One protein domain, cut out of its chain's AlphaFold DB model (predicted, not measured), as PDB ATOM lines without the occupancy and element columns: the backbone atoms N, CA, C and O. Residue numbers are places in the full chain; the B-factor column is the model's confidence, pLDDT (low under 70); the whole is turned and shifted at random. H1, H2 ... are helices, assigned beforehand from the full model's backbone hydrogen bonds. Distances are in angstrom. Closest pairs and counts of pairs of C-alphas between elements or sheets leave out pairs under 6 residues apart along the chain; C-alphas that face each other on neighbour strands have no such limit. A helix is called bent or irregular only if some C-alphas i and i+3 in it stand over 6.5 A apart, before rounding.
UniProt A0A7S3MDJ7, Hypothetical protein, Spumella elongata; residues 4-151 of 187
ATOM      1  N   LYS A   4      85.419  34.815  36.766       94.00
ATOM      2  CA  LYS A   4      84.361  35.173  35.812       94.00
ATOM      3  C   LYS A   4      83.593  33.953  35.298       94.00
ATOM      4  O   LYS A   4      82.401  34.076  35.047       94.00
ATOM      5  N   LEU A   5      84.250  32.799  35.146       94.12
ATOM      6  CA  LEU A   5      83.572  31.551  34.777       94.12
ATOM      7  C   LEU A   5      82.727  31.038  35.942       94.12
ATOM      8  O   LEU A   5      81.601  30.608  35.729       94.12
ATOM      9  N   GLU A   6      83.234  31.137  37.173       94.38
ATOM     10  CA  GLU A   6      82.465  30.787  38.373       94.38
ATOM     11  C   GLU A   6      81.210  31.652  38.500       94.38
ATOM     12  O   GLU A   6      80.113  31.114  38.663       94.38
ATOM     13  N   ARG A   7      81.349  32.973  38.323       96.06
ATOM     14  CA  ARG A   7      80.211  33.896  38.326       96.06
ATOM     15  C   ARG A   7      79.207  33.572  37.219       96.06
ATOM     16  O   ARG A   7      78.010  33.706  37.441       96.06
ATOM     17  N   LEU A   8      79.676  33.134  36.049       96.31
ATOM     18  CA  LEU A   8      78.806  32.738  34.942       96.31
ATOM     19  C   LEU A   8      77.973  31.494  35.289       96.31
ATOM     20  O   LEU A   8      76.777  31.477  35.015       96.31
ATOM     21  N   MET A   9      78.570  30.492  35.946       96.00
ATOM     22  CA  MET A   9      77.831  29.313  36.424       96.00
ATOM     23  C   MET A   9      76.801  29.677  37.497       96.00
ATOM     24  O   MET A   9      75.700  29.138  37.508       96.00
ATOM     25  N   GLU A  10      77.148  30.598  38.397       96.12
ATOM     26  CA  GLU A  10      76.225  31.087  39.427       96.12
ATOM     27  C   GLU A  10      75.045  31.836  38.817       96.12
ATOM     28  O   GLU A  10      73.911  31.614  39.228       96.12
ATOM     29  N   MET A  11      75.294  32.674  37.808       97.62
ATOM     30  CA  MET A  11      74.224  33.348  37.075       97.62
ATOM     31  C   MET A  11      73.322  32.347  36.347       97.62
ATOM     32  O   MET A  11      72.106  32.501  36.405       97.62
ATOM     33  N   HIS A  12      73.883  31.313  35.706       97.25
ATOM     34  CA  HIS A  12      73.071  30.256  35.093       97.25
ATOM     35  C   HIS A  12      72.122  29.632  36.123       97.25
ATOM     36  O   HIS A  12      70.916  29.575  35.902       97.25
ATOM     37  N   ASP A  13      72.650  29.192  37.267       96.19
ATOM     38  CA  ASP A  13      71.855  28.551  38.319       96.19
ATOM     39  C   ASP A  13      70.798  29.503  38.911       96.19
ATOM     40  O   ASP A  13      69.646  29.110  39.100       96.19
ATOM     41  N   GLU A  14      71.150  30.773  39.135       97.25
ATOM     42  CA  GLU A  14      70.241  31.814  39.628       97.25
ATOM     43  C   GLU A  14      69.045  32.024  38.685       97.25
ATOM     44  O   GLU A  14      67.891  31.888  39.106       97.25
ATOM     45  N   TYR A  15      69.299  32.290  37.402       98.12
ATOM     46  CA  TYR A  15      68.223  32.546  36.442       98.12
ATOM     47  C   TYR A  15      67.464  31.273  36.054       98.12
ATOM     48  O   TYR A  15      66.248  31.327  35.881       98.12
ATOM     49  N   SER A  16      68.125  30.110  36.005       97.00
ATOM     50  CA  SER A  16      67.452  28.820  35.797       97.00
ATOM     51  C   SER A  16      66.422  28.549  36.894       97.00
ATOM     52  O   SER A  16      65.288  28.154  36.611       97.00
ATOM     53  N   ARG A  17      66.765  28.824  38.160       96.81
ATOM     54  CA  ARG A  17      65.813  28.726  39.279       96.81
ATOM     55  C   ARG A  17      64.688  29.745  39.169       96.81
ATOM     56  O   ARG A  17      63.544  29.384  39.422       96.81
ATOM     57  N   SER A  18      64.998  30.984  38.793       97.12
ATOM     58  CA  SER A  18      63.991  32.036  38.620       97.12
ATOM     59  C   SER A  18      62.928  31.637  37.591       97.12
ATOM     60  O   SER A  18      61.739  31.615  37.912       97.12
ATOM     61  N   VAL A  19      63.355  31.199  36.402       96.81
ATOM     62  CA  VAL A  19      62.455  30.742  35.330       96.81
ATOM     63  C   VAL A  19      61.629  29.530  35.775       96.81
ATOM     64  O   VAL A  19      60.407  29.551  35.670       96.81
ATOM     65  N   ARG A  20      62.260  28.512  36.383       95.44
ATOM     66  CA  ARG A  20      61.555  27.318  36.895       95.44
ATOM     67  C   ARG A  20      60.523  27.642  37.977       95.44
ATOM     68  O   ARG A  20      59.476  26.994  38.052       95.44
ATOM     69  N   ASN A  21      60.815  28.617  38.835       94.94
ATOM     70  CA  ASN A  21      59.877  29.083  39.851       94.94
ATOM     71  C   ASN A  21      58.685  29.800  39.203       94.94
ATOM     72  O   ASN A  21      57.555  29.563  39.625       94.94
ATOM     73  N   GLY A  22      58.926  30.609  38.166       92.38
ATOM     74  CA  GLY A  22      57.875  31.221  37.347       92.38
ATOM     75  C   GLY A  22      56.960  30.174  36.705       92.38
ATOM     76  O   GLY A  22      55.745  30.210  36.907       92.38
ATOM     77  N   ASP A  23      57.545  29.167  36.049       92.06
ATOM     78  CA  ASP A  23      56.801  28.048  35.455       92.06
ATOM     79  C   ASP A  23      55.946  27.316  36.499       92.06
ATOM     80  O   ASP A  23      54.762  27.041  36.286       92.06
ATOM     81  N   SER A  24      56.533  27.041  37.666       92.31
ATOM     82  CA  SER A  24      55.853  26.360  38.770       92.31
ATOM     83  C   SER A  24      54.703  27.190  39.345       92.31
ATOM     84  O   SER A  24      53.630  26.645  39.611       92.31
ATOM     85  N   ALA A  25      54.894  28.501  39.520       87.69
ATOM     86  CA  ALA A  25      53.865  29.414  40.013       87.69
ATOM     87  C   ALA A  25      52.677  29.497  39.044       87.69
ATOM     88  O   ALA A  25      51.519  29.496  39.472       87.69
ATOM     89  N   ARG A  26      52.949  29.493  37.735       84.06
ATOM     90  CA  ARG A  26      51.914  29.474  36.697       84.06
ATOM     91  C   ARG A  26      51.110  28.175  36.720       84.06
ATOM     92  O   ARG A  26      49.883  28.229  36.724       84.06
ATOM     93  N   ILE A  27      51.776  27.018  36.812       85.44
ATOM     94  CA  ILE A  27      51.112  25.703  36.928       85.44
ATOM     95  C   ILE A  27      50.221  25.643  38.179       85.44
ATOM     96  O   ILE A  27      49.134  25.068  38.144       85.44
ATOM     97  N   GLN A  28      50.648  26.273  39.275       87.94
ATOM     98  CA  GLN A  28      49.883  26.367  40.522       87.94
ATOM     99  C   GLN A  28      48.768  27.430  40.488       87.94
ATOM    100  O   GLN A  28      48.062  27.599  41.481       87.94
ATOM    101  N   GLY A  29      48.598  28.153  39.374       80.50
ATOM    102  CA  GLY A  29      47.579  29.194  39.217       80.50
ATOM    103  C   GLY A  29      47.838  30.462  40.037       80.50
ATOM    104  O   GLY A  29      46.903  31.213  40.302       80.50
ATOM    105  N   GLN A  30      49.081  30.693  40.471       73.50
ATOM    106  CA  GLN A  30      49.474  31.852  41.285       73.50
ATOM    107  C   GLN A  30      49.818  33.087  40.445       73.50
ATOM    108  O   GLN A  30      49.864  34.196  40.974       73.50
ATOM    109  N   VAL A  31      50.043  32.908  39.142       66.69
ATOM    110  CA  VAL A  31      50.227  34.017  38.203       66.69
ATOM    111  C   VAL A  31      48.853  34.603  37.895       66.69
ATOM    112  O   VAL A  31      47.984  33.930  37.332       66.69
ATOM    113  N   GLN A  32      48.635  35.854  38.307       60.62
ATOM    114  CA  GLN A  32      47.465  36.602  37.861       60.62
ATOM    115  C   GLN A  32      47.588  36.748  36.349       60.62
ATOM    116  O   GLN A  32      48.596  37.262  35.874       60.62
ATOM    117  N   LYS A  33      46.581  36.282  35.602       59.06
ATOM    118  CA  LYS A  33      46.445  36.617  34.184       59.06
ATOM    119  C   LYS A  33      46.346  38.138  34.119       59.06
ATOM    120  O   LYS A  33      45.275  38.677  34.396       59.06
ATOM    121  N   ILE A  34      47.467  38.813  33.871       56.22
ATOM    122  CA  ILE A  34      47.462  40.231  33.526       56.22
ATOM    123  C   ILE A  34      46.529  40.345  32.323       56.22
ATOM    124  O   ILE A  34      46.476  39.431  31.497       56.22
ATOM    125  N   ASP A  35      45.691  41.379  32.352       48.56
ATOM    126  CA  ASP A  35      44.543  41.569  31.472       48.56
ATOM    127  C   ASP A  35      44.823  41.051  30.055       48.56
ATOM    128  O   ASP A  35      45.805  41.441  29.424       48.56
ATOM    129  N   ARG A  36      43.961  40.144  29.578       54.62
ATOM    130  CA  ARG A  36      43.981  39.557  28.223       54.62
ATOM    131  C   ARG A  36      43.600  40.607  27.171       54.62
ATOM    132  O   ARG A  36      42.687  40.400  26.379       54.62
ATOM    133  N   GLU A  37      44.221  41.776  27.234       53.34
ATOM    134  CA  GLU A  37      44.029  42.881  26.298       53.34
ATOM    135  C   GLU A  37      44.899  42.702  25.045       53.34
ATOM    136  O   GLU A  37      44.618  43.283  24.001       53.34
ATOM    137  N   LEU A  38      45.918  41.845  25.132       58.06
ATOM    138  CA  LEU A  38      46.694  41.360  24.000       58.06
ATOM    139  C   LEU A  38      46.105  40.005  23.585       58.06
ATOM    140  O   LEU A  38      46.036  39.086  24.397       58.06
ATOM    141  N   GLU A  39      45.660  39.873  22.337       69.94
ATOM    142  CA  GLU A  39      45.178  38.617  21.734       69.94
ATOM    143  C   GLU A  39      46.331  37.613  21.491       69.94
ATOM    144  O   GLU A  39      46.402  36.983  20.439       69.94
ATOM    145  N   VAL A  40      47.264  37.492  22.438       77.75
ATOM    146  CA  VAL A  40      48.380  36.538  22.398       77.75
ATOM    147  C   VAL A  40      47.915  35.164  22.858       77.75
ATOM    148  O   VAL A  40      47.074  35.036  23.757       77.75
ATOM    149  N   ASP A  41      48.438  34.124  22.214       85.19
ATOM    150  CA  ASP A  41      48.117  32.752  22.578       85.19
ATOM    151  C   ASP A  41      48.795  32.325  23.896       85.19
ATOM    152  O   ASP A  41      49.634  33.027  24.469       85.19
ATOM    153  N   ASP A  42      48.384  31.167  24.423       84.00
ATOM    154  CA  ASP A  42      48.873  30.665  25.712       84.00
ATOM    155  C   ASP A  42      50.385  30.316  25.689       84.00
ATOM    156  O   ASP A  42      51.012  30.279  26.753       84.00
ATOM    157  N   GLU A  43      50.974  30.042  24.517       85.12
ATOM    158  CA  GLU A  43      52.400  29.727  24.348       85.12
ATOM    159  C   GLU A  43      53.244  31.007  24.313       85.12
ATOM    160  O   GLU A  43      54.244  31.107  25.029       85.12
ATOM    161  N   GLU A  44      52.796  32.026  23.582       86.94
ATOM    162  CA  GLU A  44      53.423  33.347  23.576       86.94
ATOM    163  C   GLU A  44      53.358  33.994  24.967       86.94
ATOM    164  O   GLU A  44      54.367  34.496  25.468       86.94
ATOM    165  N   GLN A  45      52.218  33.892  25.659       87.56
ATOM    166  CA  GLN A  45      52.102  34.379  27.035       87.56
ATOM    167  C   GLN A  45      53.062  33.650  27.987       87.56
ATOM    168  O   GLN A  45      53.685  34.286  28.836       87.56
ATOM    169  N   LEU A  46      53.228  32.329  27.841       88.75
ATOM    170  CA  LEU A  46      54.206  31.566  28.622       88.75
ATOM    171  C   LEU A  46      55.632  32.074  28.382       88.75
ATOM    172  O   LEU A  46      56.404  32.222  29.330       88.75
ATOM    173  N   TYR A  47      55.993  32.334  27.129       90.50
ATOM    174  CA  TYR A  47      57.314  32.853  26.801       90.50
ATOM    175  C   TYR A  47      57.557  34.236  27.423       90.50
ATOM    176  O   TYR A  47      58.626  34.474  27.993       90.50
ATOM    177  N   LEU A  48      56.555  35.121  27.390       89.88
ATOM    178  CA  LEU A  48      56.611  36.440  28.029       89.88
ATOM    179  C   LEU A  48      56.749  36.339  29.555       89.88
ATOM    180  O   LEU A  48      57.646  36.960  30.121       89.88
ATOM    181  N   ASP A  49      55.955  35.487  30.210       90.62
ATOM    182  CA  ASP A  49      56.051  35.245  31.657       90.62
ATOM    183  C   ASP A  49      57.459  34.745  32.044       90.62
ATOM    184  O   ASP A  49      58.036  35.142  33.061       90.62
ATOM    185  N   ARG A  50      58.054  33.876  31.215       94.38
ATOM    186  CA  ARG A  50      59.428  33.400  31.421       94.38
ATOM    187  C   ARG A  50      60.458  34.498  31.174       94.38
ATOM    188  O   ARG A  50      61.464  34.546  31.886       94.38
ATOM    189  N   CYS A  51      60.228  35.393  30.213       94.06
ATOM    190  CA  CYS A  51      61.066  36.574  30.004       94.06
ATOM    191  C   CYS A  51      61.059  37.494  31.230       94.06
ATOM    192  O   CYS A  51      62.139  37.896  31.670       94.06
ATOM    193  N   ASP A  52      59.895  37.724  31.838       92.31
ATOM    194  CA  ASP A  52      59.762  38.473  33.096       92.31
ATOM    195  C   ASP A  52      60.485  37.778  34.261       92.31
ATOM    196  O   ASP A  52      61.082  38.432  35.118       92.31
ATOM    197  N   ALA A  53      60.518  36.443  34.258       95.56
ATOM    198  CA  ALA A  53      61.306  35.647  35.199       95.56
ATOM    199  C   ALA A  53      62.819  35.607  34.882       95.56
ATOM    200  O   ALA A  53      63.584  34.981  35.622       95.56
ATOM    201  N   GLY A  54      63.278  36.274  33.817       97.12
ATOM    202  CA  GLY A  54      64.693  36.412  33.465       97.12
ATOM    203  C   GLY A  54      65.211  35.447  32.393       97.12
ATOM    204  O   GLY A  54      66.430  35.322  32.246       97.12
ATOM    205  N   LEU A  55      64.335  34.795  31.615       97.62
ATOM    206  CA  LEU A  55      64.721  33.862  30.544       97.62
ATOM    207  C   LEU A  55      65.715  34.473  29.552       97.62
ATOM    208  O   LEU A  55      66.710  33.833  29.228       97.62
ATOM    209  N   PHE A  56      65.510  35.720  29.122       97.19
ATOM    210  CA  PHE A  56      66.436  36.366  28.189       97.19
ATOM    211  C   PHE A  56      67.863  36.435  28.753       97.19
ATOM    212  O   PHE A  56      68.836  36.180  28.047       97.19
ATOM    213  N   THR A  57      68.010  36.719  30.050       98.25
ATOM    214  CA  THR A  57      69.335  36.781  30.682       98.25
ATOM    215  C   THR A  57      69.951  35.390  30.809       98.25
ATOM    216  O   THR A  57      71.146  35.237  30.559       98.25
ATOM    217  N   LEU A  58      69.145  34.368  31.119       98.44
ATOM    218  CA  LEU A  58      69.583  32.970  31.108       98.44
ATOM    219  C   LEU A  58      70.090  32.546  29.721       98.44
ATOM    220  O   LEU A  58      71.183  31.999  29.611       98.44
ATOM    221  N   GLN A  59      69.349  32.875  28.661       98.06
ATOM    222  CA  GLN A  59      69.753  32.610  27.278       98.06
ATOM    223  C   GLN A  59      71.094  33.278  26.948       98.06
ATOM    224  O   GLN A  59      71.985  32.631  26.401       98.06
ATOM    225  N   GLN A  60      71.289  34.547  27.328       98.25
ATOM    226  CA  GLN A  60      72.566  35.236  27.105       98.25
ATOM    227  C   GLN A  60      73.723  34.588  27.873       98.25
ATOM    228  O   GLN A  60      74.818  34.437  27.328       98.25
ATOM    229  N   VAL A  61      73.494  34.175  29.122       98.06
ATOM    230  CA  VAL A  61      74.486  33.435  29.914       98.06
ATOM    231  C   VAL A  61      74.889  32.145  29.195       98.06
ATOM    232  O   VAL A  61      76.083  31.902  29.012       98.06
ATOM    233  N   ASP A  62      73.924  31.373  28.705       98.06
ATOM    234  CA  ASP A  62      74.164  30.081  28.056       98.06
ATOM    235  C   ASP A  62      74.843  30.219  26.688       98.06
ATOM    236  O   ASP A  62      75.759  29.457  26.359       98.06
ATOM    237  N   ILE A  63      74.505  31.266  25.932       97.94
ATOM    238  CA  ILE A  63      75.221  31.642  24.707       97.94
ATOM    239  C   ILE A  63      76.686  31.975  25.019       97.94
ATOM    240  O   ILE A  63      77.591  31.518  24.311       97.94
ATOM    241  N   ILE A  64      76.956  32.736  26.086       97.25
ATOM    242  CA  ILE A  64      78.328  33.064  26.502       97.25
ATOM    243  C   ILE A  64      79.086  31.790  26.895       97.25
ATOM    244  O   ILE A  64      80.226  31.621  26.463       97.25
ATOM    245  N   ILE A  65      78.471  30.881  27.662       96.31
ATOM    246  CA  ILE A  65      79.066  29.585  28.040       96.31
ATOM    247  C   ILE A  65      79.515  28.828  26.787       96.31
ATOM    248  O   ILE A  65      80.681  28.434  26.674       96.31
ATOM    249  N   VAL A  66      78.620  28.685  25.810       96.69
ATOM    250  CA  VAL A  66      78.894  27.932  24.582       96.69
ATOM    251  C   VAL A  66      79.953  28.596  23.708       96.69
ATOM    252  O   VAL A  66      80.842  27.911  23.190       96.69
ATOM    253  N   ARG A  67      79.933  29.925  23.573       95.94
ATOM    254  CA  ARG A  67      80.971  30.653  22.826       95.94
ATOM    255  C   ARG A  67      82.333  30.557  23.518       95.94
ATOM    256  O   ARG A  67      83.335  30.297  22.853       95.94
ATOM    257  N   LEU A  68      82.390  30.683  24.847       94.69
ATOM    258  CA  LEU A  68      83.636  30.566  25.616       94.69
ATOM    259  C   LEU A  68      84.250  29.170  25.517       94.69
ATOM    260  O   LEU A  68      85.466  29.054  25.345       94.69
ATOM    261  N   ALA A  69      83.423  28.120  25.535       93.88
ATOM    262  CA  ALA A  69      83.879  26.752  25.306       93.88
ATOM    263  C   ALA A  69      84.592  26.591  23.949       93.88
ATOM    264  O   ALA A  69      85.429  25.702  23.795       93.88
ATOM    265  N   ASN A  70      84.290  27.448  22.968       94.81
ATOM    266  CA  ASN A  70      84.777  27.357  21.592       94.81
ATOM    267  C   ASN A  70      85.736  28.490  21.180       94.81
ATOM    268  O   ASN A  70      86.140  28.560  20.024       94.81
ATOM    269  N   MET A  71      86.202  29.319  22.119       91.88
ATOM    270  CA  MET A  71      87.079  30.474  21.847       91.88
ATOM    271  C   MET A  71      88.542  30.102  21.498       91.88
ATOM    272  O   MET A  71      89.409  30.967  21.406       91.88
ATOM    273  N   GLY A  72      88.870  28.813  21.375       87.62
ATOM    274  CA  GLY A  72      90.231  28.330  21.089       87.62
ATOM    275  C   GLY A  72      91.196  28.348  22.285       87.62
ATOM    276  O   GLY A  72      92.308  27.830  22.186       87.62
ATOM    277  N   ASN A  73      90.779  28.871  23.443       92.25
ATOM    278  CA  ASN A  73      91.546  28.777  24.684       92.25
ATOM    279  C   ASN A  73      91.236  27.462  25.412       92.25
ATOM    280  O   ASN A  73      90.250  27.350  26.141       92.25
ATOM    281  N   ARG A  74      92.117  26.473  25.239       90.19
ATOM    282  CA  ARG A  74      91.947  25.134  25.816       90.19
ATOM    283  C   ARG A  74      91.873  25.135  27.346       90.19
ATOM    284  O   ARG A  74      91.044  24.428  27.896       90.19
ATOM    285  N   GLN A  75      92.668  25.962  28.029       91.94
ATOM    286  CA  GLN A  75      92.636  26.037  29.496       91.94
ATOM    287  C   GLN A  75      91.291  26.560  30.011       91.94
ATOM    288  O   GLN A  75      90.755  26.018  30.973       91.94
ATOM    289  N   ALA A  76      90.737  27.587  29.362       90.69
ATOM    290  CA  ALA A  76      89.429  28.126  29.726       90.69
ATOM    291  C   ALA A  76      88.300  27.121  29.451       90.69
ATOM    292  O   ALA A  76      87.408  26.970  30.280       90.69
ATOM    293  N   ALA A  77      88.357  26.406  28.323       91.88
ATOM    294  CA  ALA A  77      87.371  25.384  27.977       91.88
ATOM    295  C   ALA A  77      87.415  24.174  28.930       91.88
ATOM    296  O   ALA A  77      86.368  23.698  29.366       91.88
ATOM    297  N   ASP A  78      88.615  23.705  29.288       92.38
ATOM    298  CA  ASP A  78      88.795  22.607  30.243       92.38
ATOM    299  C   ASP A  78      88.283  23.007  31.635       92.38
ATOM    300  O   ASP A  78      87.630  22.213  32.313       92.38
ATOM    301  N   GLU A  79      88.541  24.247  32.062       93.94
ATOM    302  CA  GLU A  79      88.045  24.740  33.347       93.94
ATOM    303  C   GLU A  79      86.526  24.929  33.358       93.94
ATOM    304  O   GLU A  79      85.869  24.538  34.320       93.94
ATOM    305  N   LEU A  80      85.947  25.445  32.272       94.12
ATOM    306  CA  LEU A  80      84.499  25.547  32.111       94.12
ATOM    307  C   LEU A  80      83.826  24.172  32.239       94.12
ATOM    308  O   LEU A  80      82.851  24.035  32.971       94.12
ATOM    309  N   GLY A  81      84.389  23.141  31.600       92.81
ATOM    310  CA  GLY A  81      83.907  21.762  31.728       92.81
ATOM    311  C   GLY A  81      83.930  21.246  33.173       92.81
ATOM    312  O   GLY A  81      82.978  20.609  33.622       92.81
ATOM    313  N   LYS A  82      84.982  21.548  33.943       93.00
ATOM    314  CA  LYS A  82      85.040  21.187  35.374       93.00
ATOM    315  C   LYS A  82      84.024  21.961  36.207       93.00
ATOM    316  O   LYS A  82      83.422  21.383  37.112       93.00
ATOM    317  N   LEU A  83      83.846  23.248  35.920       94.00
ATOM    318  CA  LEU A  83      82.926  24.113  36.649       94.00
ATOM    319  C   LEU A  83      81.470  23.715  36.417       94.00
ATOM    320  O   LEU A  83      80.736  23.645  37.397       94.00
ATOM    321  N   LEU A  84      81.085  23.364  35.186       92.19
ATOM    322  CA  LEU A  84      79.761  22.805  34.880       92.19
ATOM    323  C   LEU A  84      79.455  21.608  35.794       92.19
ATOM    324  O   LEU A  84      78.448  21.592  36.498       92.19
ATOM    325  N   ASN A  85      80.395  20.663  35.885       90.31
ATOM    326  CA  ASN A  85      80.256  19.486  36.743       90.31
ATOM    327  C   ASN A  85      80.223  19.837  38.242       90.31
ATOM    328  O   ASN A  85      79.382  19.333  38.981       90.31
ATOM    329  N   THR A  86      81.124  20.706  38.708       92.00
ATOM    330  CA  THR A  86      81.282  21.013  40.144       92.00
ATOM    331  C   THR A  86      80.149  21.888  40.683       92.00
ATOM    332  O   THR A  86      79.738  21.730  41.830       92.00
ATOM    333  N   LYS A  87      79.633  22.812  39.864       90.62
ATOM    334  CA  LYS A  87      78.508  23.696  40.210       90.62
ATOM    335  C   LYS A  87      77.146  23.046  39.930       90.62
ATOM    336  O   LYS A  87      76.129  23.641  40.264       90.62
ATOM    337  N   GLY A  88      77.116  21.837  39.361       88.12
ATOM    338  CA  GLY A  88      75.881  21.096  39.092       88.12
ATOM    339  C   GLY A  88      75.062  21.645  37.921       88.12
ATOM    340  O   GLY A  88      73.863  21.389  37.844       88.12
ATOM    341  N   VAL A  89      75.695  22.391  37.015       92.00
ATOM    342  CA  VAL A  89      75.062  22.886  35.792       92.00
ATOM    343  C   VAL A  89      75.141  21.786  34.738       92.00
ATOM    344  O   VAL A  89      76.222  21.452  34.249       92.00
ATOM    345  N   SER A  90      73.998  21.188  34.398       92.31
ATOM    346  CA  SER A  90      73.962  20.119  33.403       92.31
ATOM    347  C   SER A  90      74.113  20.679  31.990       92.31
ATOM    348  O   SER A  90      73.534  21.704  31.634       92.31
ATOM    349  N   LEU A  91      74.866  19.961  31.150       93.06
ATOM    350  CA  LEU A  91      74.957  20.276  29.721       93.06
ATOM    351  C   LEU A  91      73.580  20.250  29.054       93.06
ATOM    352  O   LEU A  91      73.327  21.053  28.165       93.06
ATOM    353  N   GLU A  92      72.698  19.359  29.506       94.44
ATOM    354  CA  GLU A  92      71.318  19.284  29.036       94.44
ATOM    355  C   GLU A  92      70.556  20.588  29.285       94.44
ATOM    356  O   GLU A  92      69.982  21.118  28.342       94.44
ATOM    357  N   ALA A  93      70.641  21.168  30.488       94.94
ATOM    358  CA  ALA A  93      69.954  22.422  30.792       94.94
ATOM    359  C   ALA A  93      70.410  23.565  29.872       94.94
ATOM    360  O   ALA A  93      69.575  24.289  29.341       94.94
ATOM    361  N   VAL A  94      71.721  23.683  29.630       96.50
ATOM    362  CA  VAL A  94      72.275  24.684  28.701       96.50
ATOM    363  C   VAL A  94      71.785  24.440  27.268       96.50
ATOM    364  O   VAL A  94      71.442  25.376  26.549       96.50
ATOM    365  N   CYS A  95      71.733  23.178  26.833       96.06
ATOM    366  CA  CYS A  95      71.268  22.823  25.491       96.06
ATOM    367  C   CYS A  95      69.773  23.091  25.301       96.06
ATOM    368  O   CYS A  95      69.381  23.543  24.229       96.06
ATOM    369  N   ASP A  96      68.951  22.839  26.317       95.25
ATOM    370  CA  ASP A  96      67.508  23.062  26.246       95.25
ATOM    371  C   ASP A  96      67.186  24.560  26.129       95.25
ATOM    372  O   ASP A  96      66.393  24.948  25.269       95.25
ATOM    373  N   ILE A  97      67.874  25.417  26.896       96.81
ATOM    374  CA  ILE A  97      67.750  26.880  26.778       96.81
ATOM    375  C   ILE A  97      68.198  27.372  25.398       96.81
ATOM    376  O   ILE A  97      67.547  28.232  24.802       96.81
ATOM    377  N   LEU A  98      69.290  26.827  24.854       96.62
ATOM    378  CA  LEU A  98      69.765  27.201  23.520       96.62
ATOM    379  C   LEU A  98      68.834  26.735  22.406       96.62
ATOM    380  O   LEU A  98      68.643  27.473  21.443       96.62
ATOM    381  N   ALA A  99      68.269  25.532  22.515       94.94
ATOM    382  CA  ALA A  99      67.303  25.029  21.547       94.94
ATOM    383  C   ALA A  99      66.049  25.905  21.521       94.94
ATOM    384  O   ALA A  99      65.599  26.277  20.440       94.94
ATOM    385  N   GLU A 100      65.544  26.292  22.695       93.94
ATOM    386  CA  GLU A 100      64.429  27.232  22.818       93.94
ATOM    387  C   GLU A 100      64.782  28.617  22.264       93.94
ATOM    388  O   GLU A 100      63.995  29.218  21.540       93.94
ATOM    389  N   TYR A 101      65.968  29.146  22.563       95.44
ATOM    390  CA  TYR A 101      66.402  30.412  21.971       95.44
ATOM    391  C   TYR A 101      66.409  30.326  20.438       95.44
ATOM    392  O   TYR A 101      65.851  31.178  19.753       95.44
ATOM    393  N   CYS A 102      66.978  29.246  19.899       94.81
ATOM    394  CA  CYS A 102      67.068  29.005  18.463       94.81
ATOM    395  C   CYS A 102      65.705  28.808  17.786       94.81
ATOM    396  O   CYS A 102      65.587  29.140  16.607       94.81
ATOM    397  N   SER A 103      64.697  28.272  18.486       91.56
ATOM    398  CA  SER A 103      63.347  28.107  17.931       91.56
ATOM    399  C   SER A 103      62.595  29.429  17.797       91.56
ATOM    400  O   SER A 103      61.721  29.532  16.944       91.56
ATOM    401  N   HIS A 104      62.955  30.437  18.596       90.88
ATOM    402  CA  HIS A 104      62.388  31.787  18.520       90.88
ATOM    403  C   HIS A 104      63.168  32.724  17.581       90.88
ATOM    404  O   HIS A 104      62.757  33.865  17.371       90.88
ATOM    405  N   LEU A 105      64.287  32.268  17.006       91.50
ATOM    406  CA  LEU A 105      65.005  33.021  15.981       91.50
ATOM    407  C   LEU A 105      64.267  32.965  14.644       91.50
ATOM    408  O   LEU A 105      63.829  31.905  14.193       91.50
ATOM    409  N   ASP A 106      64.211  34.108  13.969       90.81
ATOM    410  CA  ASP A 106      63.620  34.198  12.642       90.81
ATOM    411  C   ASP A 106      64.500  33.540  11.554       90.81
ATOM    412  O   ASP A 106      65.625  33.069  11.769       90.81
ATOM    413  N   VAL A 107      63.968  33.493  10.331       89.00
ATOM    414  CA  VAL A 107      64.686  32.944   9.168       89.00
ATOM    415  C   VAL A 107      65.911  33.797   8.813       89.00
ATOM    416  O   VAL A 107      66.892  33.273   8.286       89.00
ATOM    417  N   SER A 108      65.891  35.096   9.125       92.00
ATOM    418  CA  SER A 108      67.007  36.004   8.846       92.00
ATOM    419  C   SER A 108      68.228  35.712   9.731       92.00
ATOM    420  O   SER A 108      69.365  35.859   9.280       92.00
ATOM    421  N   ALA A 109      68.001  35.179  10.933       93.38
ATOM    422  CA  ALA A 109      69.013  34.744  11.890       93.38
ATOM    423  C   ALA A 109      69.434  33.266  11.721       93.38
ATOM    424  O   ALA A 109      70.055  32.683  12.612       93.38
ATOM    425  N   ALA A 110      69.155  32.637  10.570       90.75
ATOM    426  CA  ALA A 110      69.510  31.235  10.324       90.75
ATOM    427  C   ALA A 110      71.010  30.939  10.500       90.75
ATOM    428  O   ALA A 110      71.375  29.918  11.080       90.75
ATOM    429  N   ALA A 111      71.876  31.851  10.054       92.81
ATOM    430  CA  ALA A 111      73.321  31.700  10.207       92.81
ATOM    431  C   ALA A 111      73.761  31.724  11.680       92.81
ATOM    432  O   ALA A 111      74.636  30.954  12.074       92.81
ATOM    433  N   GLU A 112      73.143  32.582  12.498       93.38
ATOM    434  CA  GLU A 112      73.409  32.645  13.938       93.38
ATOM    435  C   GLU A 112      72.945  31.367  14.636       93.38
ATOM    436  O   GLU A 112      73.703  30.776  15.408       93.38
ATOM    437  N   ARG A 113      71.739  30.889  14.310       94.75
ATOM    438  CA  ARG A 113      71.216  29.613  14.809       94.75
ATOM    439  C   ARG A 113      72.177  28.459  14.515       94.75
ATOM    440  O   ARG A 113      72.542  27.713  15.422       94.75
ATOM    441  N   ASP A 114      72.607  28.316  13.264       94.38
ATOM    442  CA  ASP A 114      73.489  27.219  12.856       94.38
ATOM    443  C   ASP A 114      74.871  27.306  13.520       94.38
ATOM    444  O   ASP A 114      75.434  26.278  13.915       94.38
ATOM    445  N   GLU A 115      75.398  28.523  13.700       95.44
ATOM    446  CA  GLU A 115      76.637  28.771  14.438       95.44
ATOM    447  C   GLU A 115      76.505  28.333  15.906       95.44
ATOM    448  O   GLU A 115      77.319  27.540  16.393       95.44
ATOM    449  N   LEU A 116      75.470  28.806  16.609       96.44
ATOM    450  CA  LEU A 116      75.255  28.510  18.026       96.44
ATOM    451  C   LEU A 116      75.053  27.013  18.272       96.44
ATOM    452  O   LEU A 116      75.702  26.441  19.152       96.44
ATOM    453  N   LEU A 117      74.226  26.354  17.458       96.00
ATOM    454  CA  LEU A 117      74.019  24.907  17.547       96.00
ATOM    455  C   LEU A 117      75.303  24.136  17.203       96.00
ATOM    456  O   LEU A 117      75.600  23.109  17.817       96.00
ATOM    457  N   GLY A 118      76.113  24.643  16.268       96.50
ATOM    458  CA  GLY A 118      77.446  24.117  15.976       96.50
ATOM    459  C   GLY A 118      78.377  24.167  17.185       96.50
ATOM    460  O   GLY A 118      79.003  23.160  17.533       96.50
ATOM    461  N   PHE A 119      78.428  25.308  17.870       96.75
ATOM    462  CA  PHE A 119      79.212  25.463  19.091       96.75
ATOM    463  C   PHE A 119      78.692  24.598  20.240       96.75
ATOM    464  O   PHE A 119      79.506  24.018  20.965       96.75
ATOM    465  N   ALA A 120      77.372  24.452  20.385       96.44
ATOM    466  CA  ALA A 120      76.774  23.571  21.384       96.44
ATOM    467  C   ALA A 120      77.205  22.115  21.152       96.44
ATOM    468  O   ALA A 120      77.731  21.477  22.063       96.44
ATOM    469  N   ARG A 121      77.120  21.613  19.910       95.94
ATOM    470  CA  ARG A 121      77.605  20.266  19.545       95.94
ATOM    471  C   ARG A 121      79.090  20.079  19.852       95.94
ATOM    472  O   ARG A 121      79.486  19.035  20.375       95.94
ATOM    473  N   ALA A 122      79.920  21.075  19.544       95.12
ATOM    474  CA  ALA A 122      81.350  21.029  19.839       95.12
ATOM    475  C   ALA A 122      81.633  21.014  21.353       95.12
ATOM    476  O   ALA A 122      82.511  20.275  21.806       95.12
ATOM    477  N   MET A 123      80.870  21.778  22.139       94.94
ATOM    478  CA  MET A 123      80.956  21.778  23.598       94.94
ATOM    479  C   MET A 123      80.523  20.432  24.186       94.94
ATOM    480  O   MET A 123      81.260  19.875  24.996       94.94
ATOM    481  N   ILE A 124      79.387  19.874  23.748       94.75
ATOM    482  CA  ILE A 124      78.885  18.569  24.208       94.75
ATOM    483  C   ILE A 124      79.963  17.495  24.025       94.75
ATOM    484  O   ILE A 124      80.317  16.812  24.981       94.75
ATOM    485  N   ARG A 125      80.561  17.400  22.829       92.31
ATOM    486  CA  ARG A 125      81.616  16.412  22.534       92.31
ATOM    487  C   ARG A 125      82.868  16.569  23.401       92.31
ATOM    488  O   ARG A 125      83.615  15.609  23.553       92.31
ATOM    489  N   ARG A 126      83.130  17.768  23.930       89.75
ATOM    490  CA  ARG A 126      84.294  18.052  24.781       89.75
ATOM    491  C   ARG A 126      84.011  17.807  26.260       89.75
ATOM    492  O   ARG A 126      84.891  17.331  26.968       89.75
ATOM    493  N   CYS A 127      82.831  18.204  26.726       87.56
ATOM    494  CA  CYS A 127      82.521  18.308  28.151       87.56
ATOM    495  C   CYS A 127      81.678  17.144  28.683       87.56
ATOM    496  O   CYS A 127      81.647  16.943  29.896       87.56
ATOM    497  N   ALA A 128      80.981  16.400  27.821       85.31
ATOM    498  CA  ALA A 128      80.153  15.287  28.263       85.31
ATOM    499  C   ALA A 128      81.012  14.126  28.783       85.31
ATOM    500  O   ALA A 128      81.983  13.714  28.150       85.31
ATOM    501  N   LEU A 129      80.624  13.596  29.944       80.38
ATOM    502  CA  LEU A 129      81.267  12.438  30.568       80.38
ATOM    503  C   LEU A 129      80.731  11.109  30.013       80.38
ATOM    504  O   LEU A 129      81.465  10.126  29.969       80.38
ATOM    505  N   ASP A 130      79.462  11.090  29.595       87.31
ATOM    506  CA  ASP A 130      78.771   9.919  29.056       87.31
ATOM    507  C   ASP A 130      78.546  10.078  27.549       87.31
ATOM    508  O   ASP A 130      77.879  11.013  27.099       87.31
ATOM    509  N   THR A 131      79.103   9.150  26.771       88.81
ATOM    510  CA  THR A 131      79.023   9.162  25.307       88.81
ATOM    511  C   THR A 131      77.589   9.020  24.793       88.81
ATOM    512  O   THR A 131      77.239   9.666  23.811       88.81
ATOM    513  N   SER A 132      76.737   8.230  25.455       91.19
ATOM    514  CA  SER A 132      75.350   8.027  25.014       91.19
ATOM    515  C   SER A 132      74.510   9.292  25.198       91.19
ATOM    516  O   SER A 132      73.774   9.694  24.296       91.19
ATOM    517  N   ILE A 133      74.685   9.981  26.332       88.56
ATOM    518  CA  ILE A 133      74.022  11.261  26.604       88.56
ATOM    519  C   ILE A 133      74.538  12.325  25.632       88.56
ATOM    520  O   ILE A 133      73.755  13.105  25.090       88.56
ATOM    521  N   ALA A 134      75.847  12.337  25.369       91.06
ATOM    522  CA  ALA A 134      76.452  13.247  24.406       91.06
ATOM    523  C   ALA A 134      75.850  13.081  23.003       91.06
ATOM    524  O   ALA A 134      75.497  14.071  22.365       91.06
ATOM    525  N   GLU A 135      75.705  11.843  22.529       93.19
ATOM    526  CA  GLU A 135      75.106  11.540  21.225       93.19
ATOM    527  C   GLU A 135      73.640  11.982  21.156       93.19
ATOM    528  O   GLU A 135      73.250  12.632  20.184       93.19
ATOM    529  N   ALA A 136      72.852  11.712  22.199       93.38
ATOM    530  CA  ALA A 136      71.456  12.140  22.265       93.38
ATOM    531  C   ALA A 136      71.312  13.674  22.236       93.38
ATOM    532  O   ALA A 136      70.472  14.210  21.508       93.38
ATOM    533  N   LEU A 137      72.154  14.398  22.982       93.19
ATOM    534  CA  LEU A 137      72.163  15.864  22.978       93.19
ATOM    535  C   LEU A 137      72.611  16.429  21.626       93.19
ATOM    536  O   LEU A 137      72.018  17.386  21.133       93.19
ATOM    537  N   VAL A 138      73.619  15.826  20.989       94.12
ATOM    538  CA  VAL A 138      74.065  16.235  19.649       94.12
ATOM    539  C   VAL A 138      72.936  16.081  18.632       94.12
ATOM    540  O   VAL A 138      72.669  17.032  17.902       94.12
ATOM    541  N   GLN A 139      72.233  14.944  18.629       93.12
ATOM    542  CA  GLN A 139      71.081  14.721  17.746       93.12
ATOM    543  C   GLN A 139      69.965  15.743  17.992       93.12
ATOM    544  O   GLN A 139      69.379  16.263  17.042       93.12
ATOM    545  N   ARG A 140      69.705  16.104  19.256       92.19
ATOM    546  CA  ARG A 140      68.734  17.150  19.613       92.19
ATOM    547  C   ARG A 140      69.120  18.510  19.021       92.19
ATOM    548  O   ARG A 140      68.277  19.189  18.442       92.19
ATOM    549  N   MET A 141      70.397  18.887  19.108       93.19
ATOM    550  CA  MET A 141      70.903  20.134  18.517       93.19
ATOM    551  C   MET A 141      70.914  20.107  16.980       93.19
ATOM    552  O   MET A 141      70.860  21.158  16.349       93.19
ATOM    553  N   GLU A 142      71.012  18.933  16.350       90.88
ATOM    554  CA  GLU A 142      70.860  18.785  14.893       90.88
ATOM    555  C   GLU A 142      69.398  18.957  14.470       90.88
ATOM    556  O   GLU A 142      69.118  19.697  13.527       90.88
ATOM    557  N   ALA A 143      68.460  18.362  15.210       89.31
ATOM    558  CA  ALA A 143      67.031  18.537  14.966       89.31
ATOM    559  C   ALA A 143      66.605  20.012  15.078       89.31
ATOM    560  O   ALA A 143      65.883  20.505  14.214       89.31
ATOM    561  N   ALA A 144      67.121  20.744  16.074       85.31
ATOM    562  CA  ALA A 144      66.845  22.173  16.256       85.31
ATOM    563  C   ALA A 144      67.297  23.057  15.072       85.31
ATOM    564  O   ALA A 144      66.709  24.108  14.832       85.31
ATOM    565  N   SER A 145      68.303  22.630  14.297       79.94
ATOM    566  CA  SER A 145      68.736  23.341  13.082       79.94
ATOM    567  C   SER A 145      67.757  23.116  11.916       79.94
ATOM    568  O   SER A 145      67.516  24.032  11.129       79.94
ATOM    569  N   GLY A 146      67.126  21.934  11.837       66.81
ATOM    570  CA  GLY A 146      66.230  21.545  10.739       66.81
ATOM    571  C   GLY A 146      64.787  22.062  10.824       66.81
ATOM    572  O   GLY A 146      64.154  22.244   9.785       66.81
ATOM    573  N   ILE A 147      64.261  22.329  12.027       60.38
ATOM    574  CA  ILE A 147      62.839  22.680  12.250       60.38
ATOM    575  C   ILE A 147      62.422  23.985  11.537       60.38
ATOM    576  O   ILE A 147      61.286  24.105  11.079       60.38
ATOM    577  N   ALA A 148      63.337  24.943  11.360       50.94
ATOM    578  CA  ALA A 148      63.021  26.245  10.764       50.94
ATOM    579  C   ALA A 148      62.820  26.227   9.232       50.94
ATOM    580  O   ALA A 148      62.250  27.165   8.684       50.94
ATOM    581  N   ILE A 149      63.277  25.190   8.516       47.09
ATOM    582  CA  ILE A 149      63.157  25.149   7.043       47.09
ATOM    583  C   ILE A 149      61.759  24.674   6.615       47.09
ATOM    584  O   ILE A 149      61.277  25.031   5.542       47.09
ATOM    585  N   THR A 150      61.072  23.899   7.458       43.09
ATOM    586  CA  THR A 150      59.783  23.283   7.119       43.09
ATOM    587  C   THR A 150      58.561  24.148   7.426       43.09
ATOM    588  O   THR A 150      57.547  23.973   6.762       43.09
ATOM    589  N   SER A 151      58.626  25.100   8.365       42.75
ATOM    590  CA  SER A 151      57.454  25.922   8.737       42.75
ATOM    591  C   SER A 151      57.093  27.008   7.713       42.75
ATOM    592  O   SER A 151      55.963  27.489   7.705       42.75
TER     593      SER A 151
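AT A GLANCE: This is residues 4 to 151 of the 187 residues of the protein "Hypothetical protein" of Spumella elongata (UniProt A0A7S3MDJ7). Two groups of three helices pack on each other with their directions crossed: H5, H6 and H7 stand side by side as a tight up-and-down bundle, and H3 of the other group, H1, H3 and H4, crosses H5 and H6 steeply. H1 and H3 run side by side, with H4 at one end of the pair; toward the other end H2 packs on H1, and the long loop of residues 28 to 41 lies at that end of the longest axis. The printed part has 148 residues with seven named helices, H1 to H7 in chain order, and no named strand; the class is all helix. The whole is compact, with a radius of gyration of the C-alphas of 16.4 A and spans of 51 by 35 by 26 A.

IN THESE COORDINATES: H1, residues 4 to 27, is the longest helix, 34.6 A from C-alpha 4 at (84.361, 35.173, 35.812) to C-alpha 27 at (51.112, 25.703, 36.928). H2 is residues 42 to 52. H3, residues 55 to 69, measures 21.1 A, and H4 is residues 74 to 87. H5 is residues 91 to 103, and H6, residues 110 to 127, measures 25.6 A. H7, residues 131 to 150, measures 30.0 A and ends with C-alpha 150 at (59.783, 23.283, 7.119); it is irregular, but only just, with C-alphas 145 and 148 6.8 A apart.

HOW THE PARTS SIT: H3 and H6 are the hubs, touching four helices each. They touch each other at a steep tilt of 62 degrees, the closest C-alphas being those of Val 66 and Ala 120, 5.8 A apart. H3 touches H5 at a steep tilt of 64 degrees, closest at Asp 62 and Val 94, whose C-alphas are 5.8 A apart. H1, H3 and H4 form an up-and-down bundle, each helix running against the one before it. H1 touches H3 with residues 8 to 19 alone, at a shallow tilt of 34 degrees, only just short of steep; the closest C-alphas are those of Tyr 15 and Leu 58, 5.5 A apart. H3 and H4 form a helical hairpin, with the C-alphas of Ala 69 and Ala 77 closest at 4.6 A. H2 touches H1, closest at the C-alphas of Arg 50 and Val 19, 5.6 A apart. H5, H6 and H7 form the other up-and-down bundle; H6 and H7 are a hairpin at a shallow tilt of 4 degrees, with the C-alphas of Arg 121 and Val 138 closest at 5.4 A. H3 and H7 are apart. Every O i to N i+4 pair is within hydrogen-bond range in H1, H2, H3, H4, H5 and H6, and 12 of 16 are in H7.

THE WHOLE: The C-alphas of Glu 37 and Gln 75 are the two farthest apart, at 51.5 A. The printed part has no cut. The link from H1 to H2 is long, with 14 residues. The mean pLDDT of the printed part is 88.9; residues 31 to 39 and 146 to 151 are under 70.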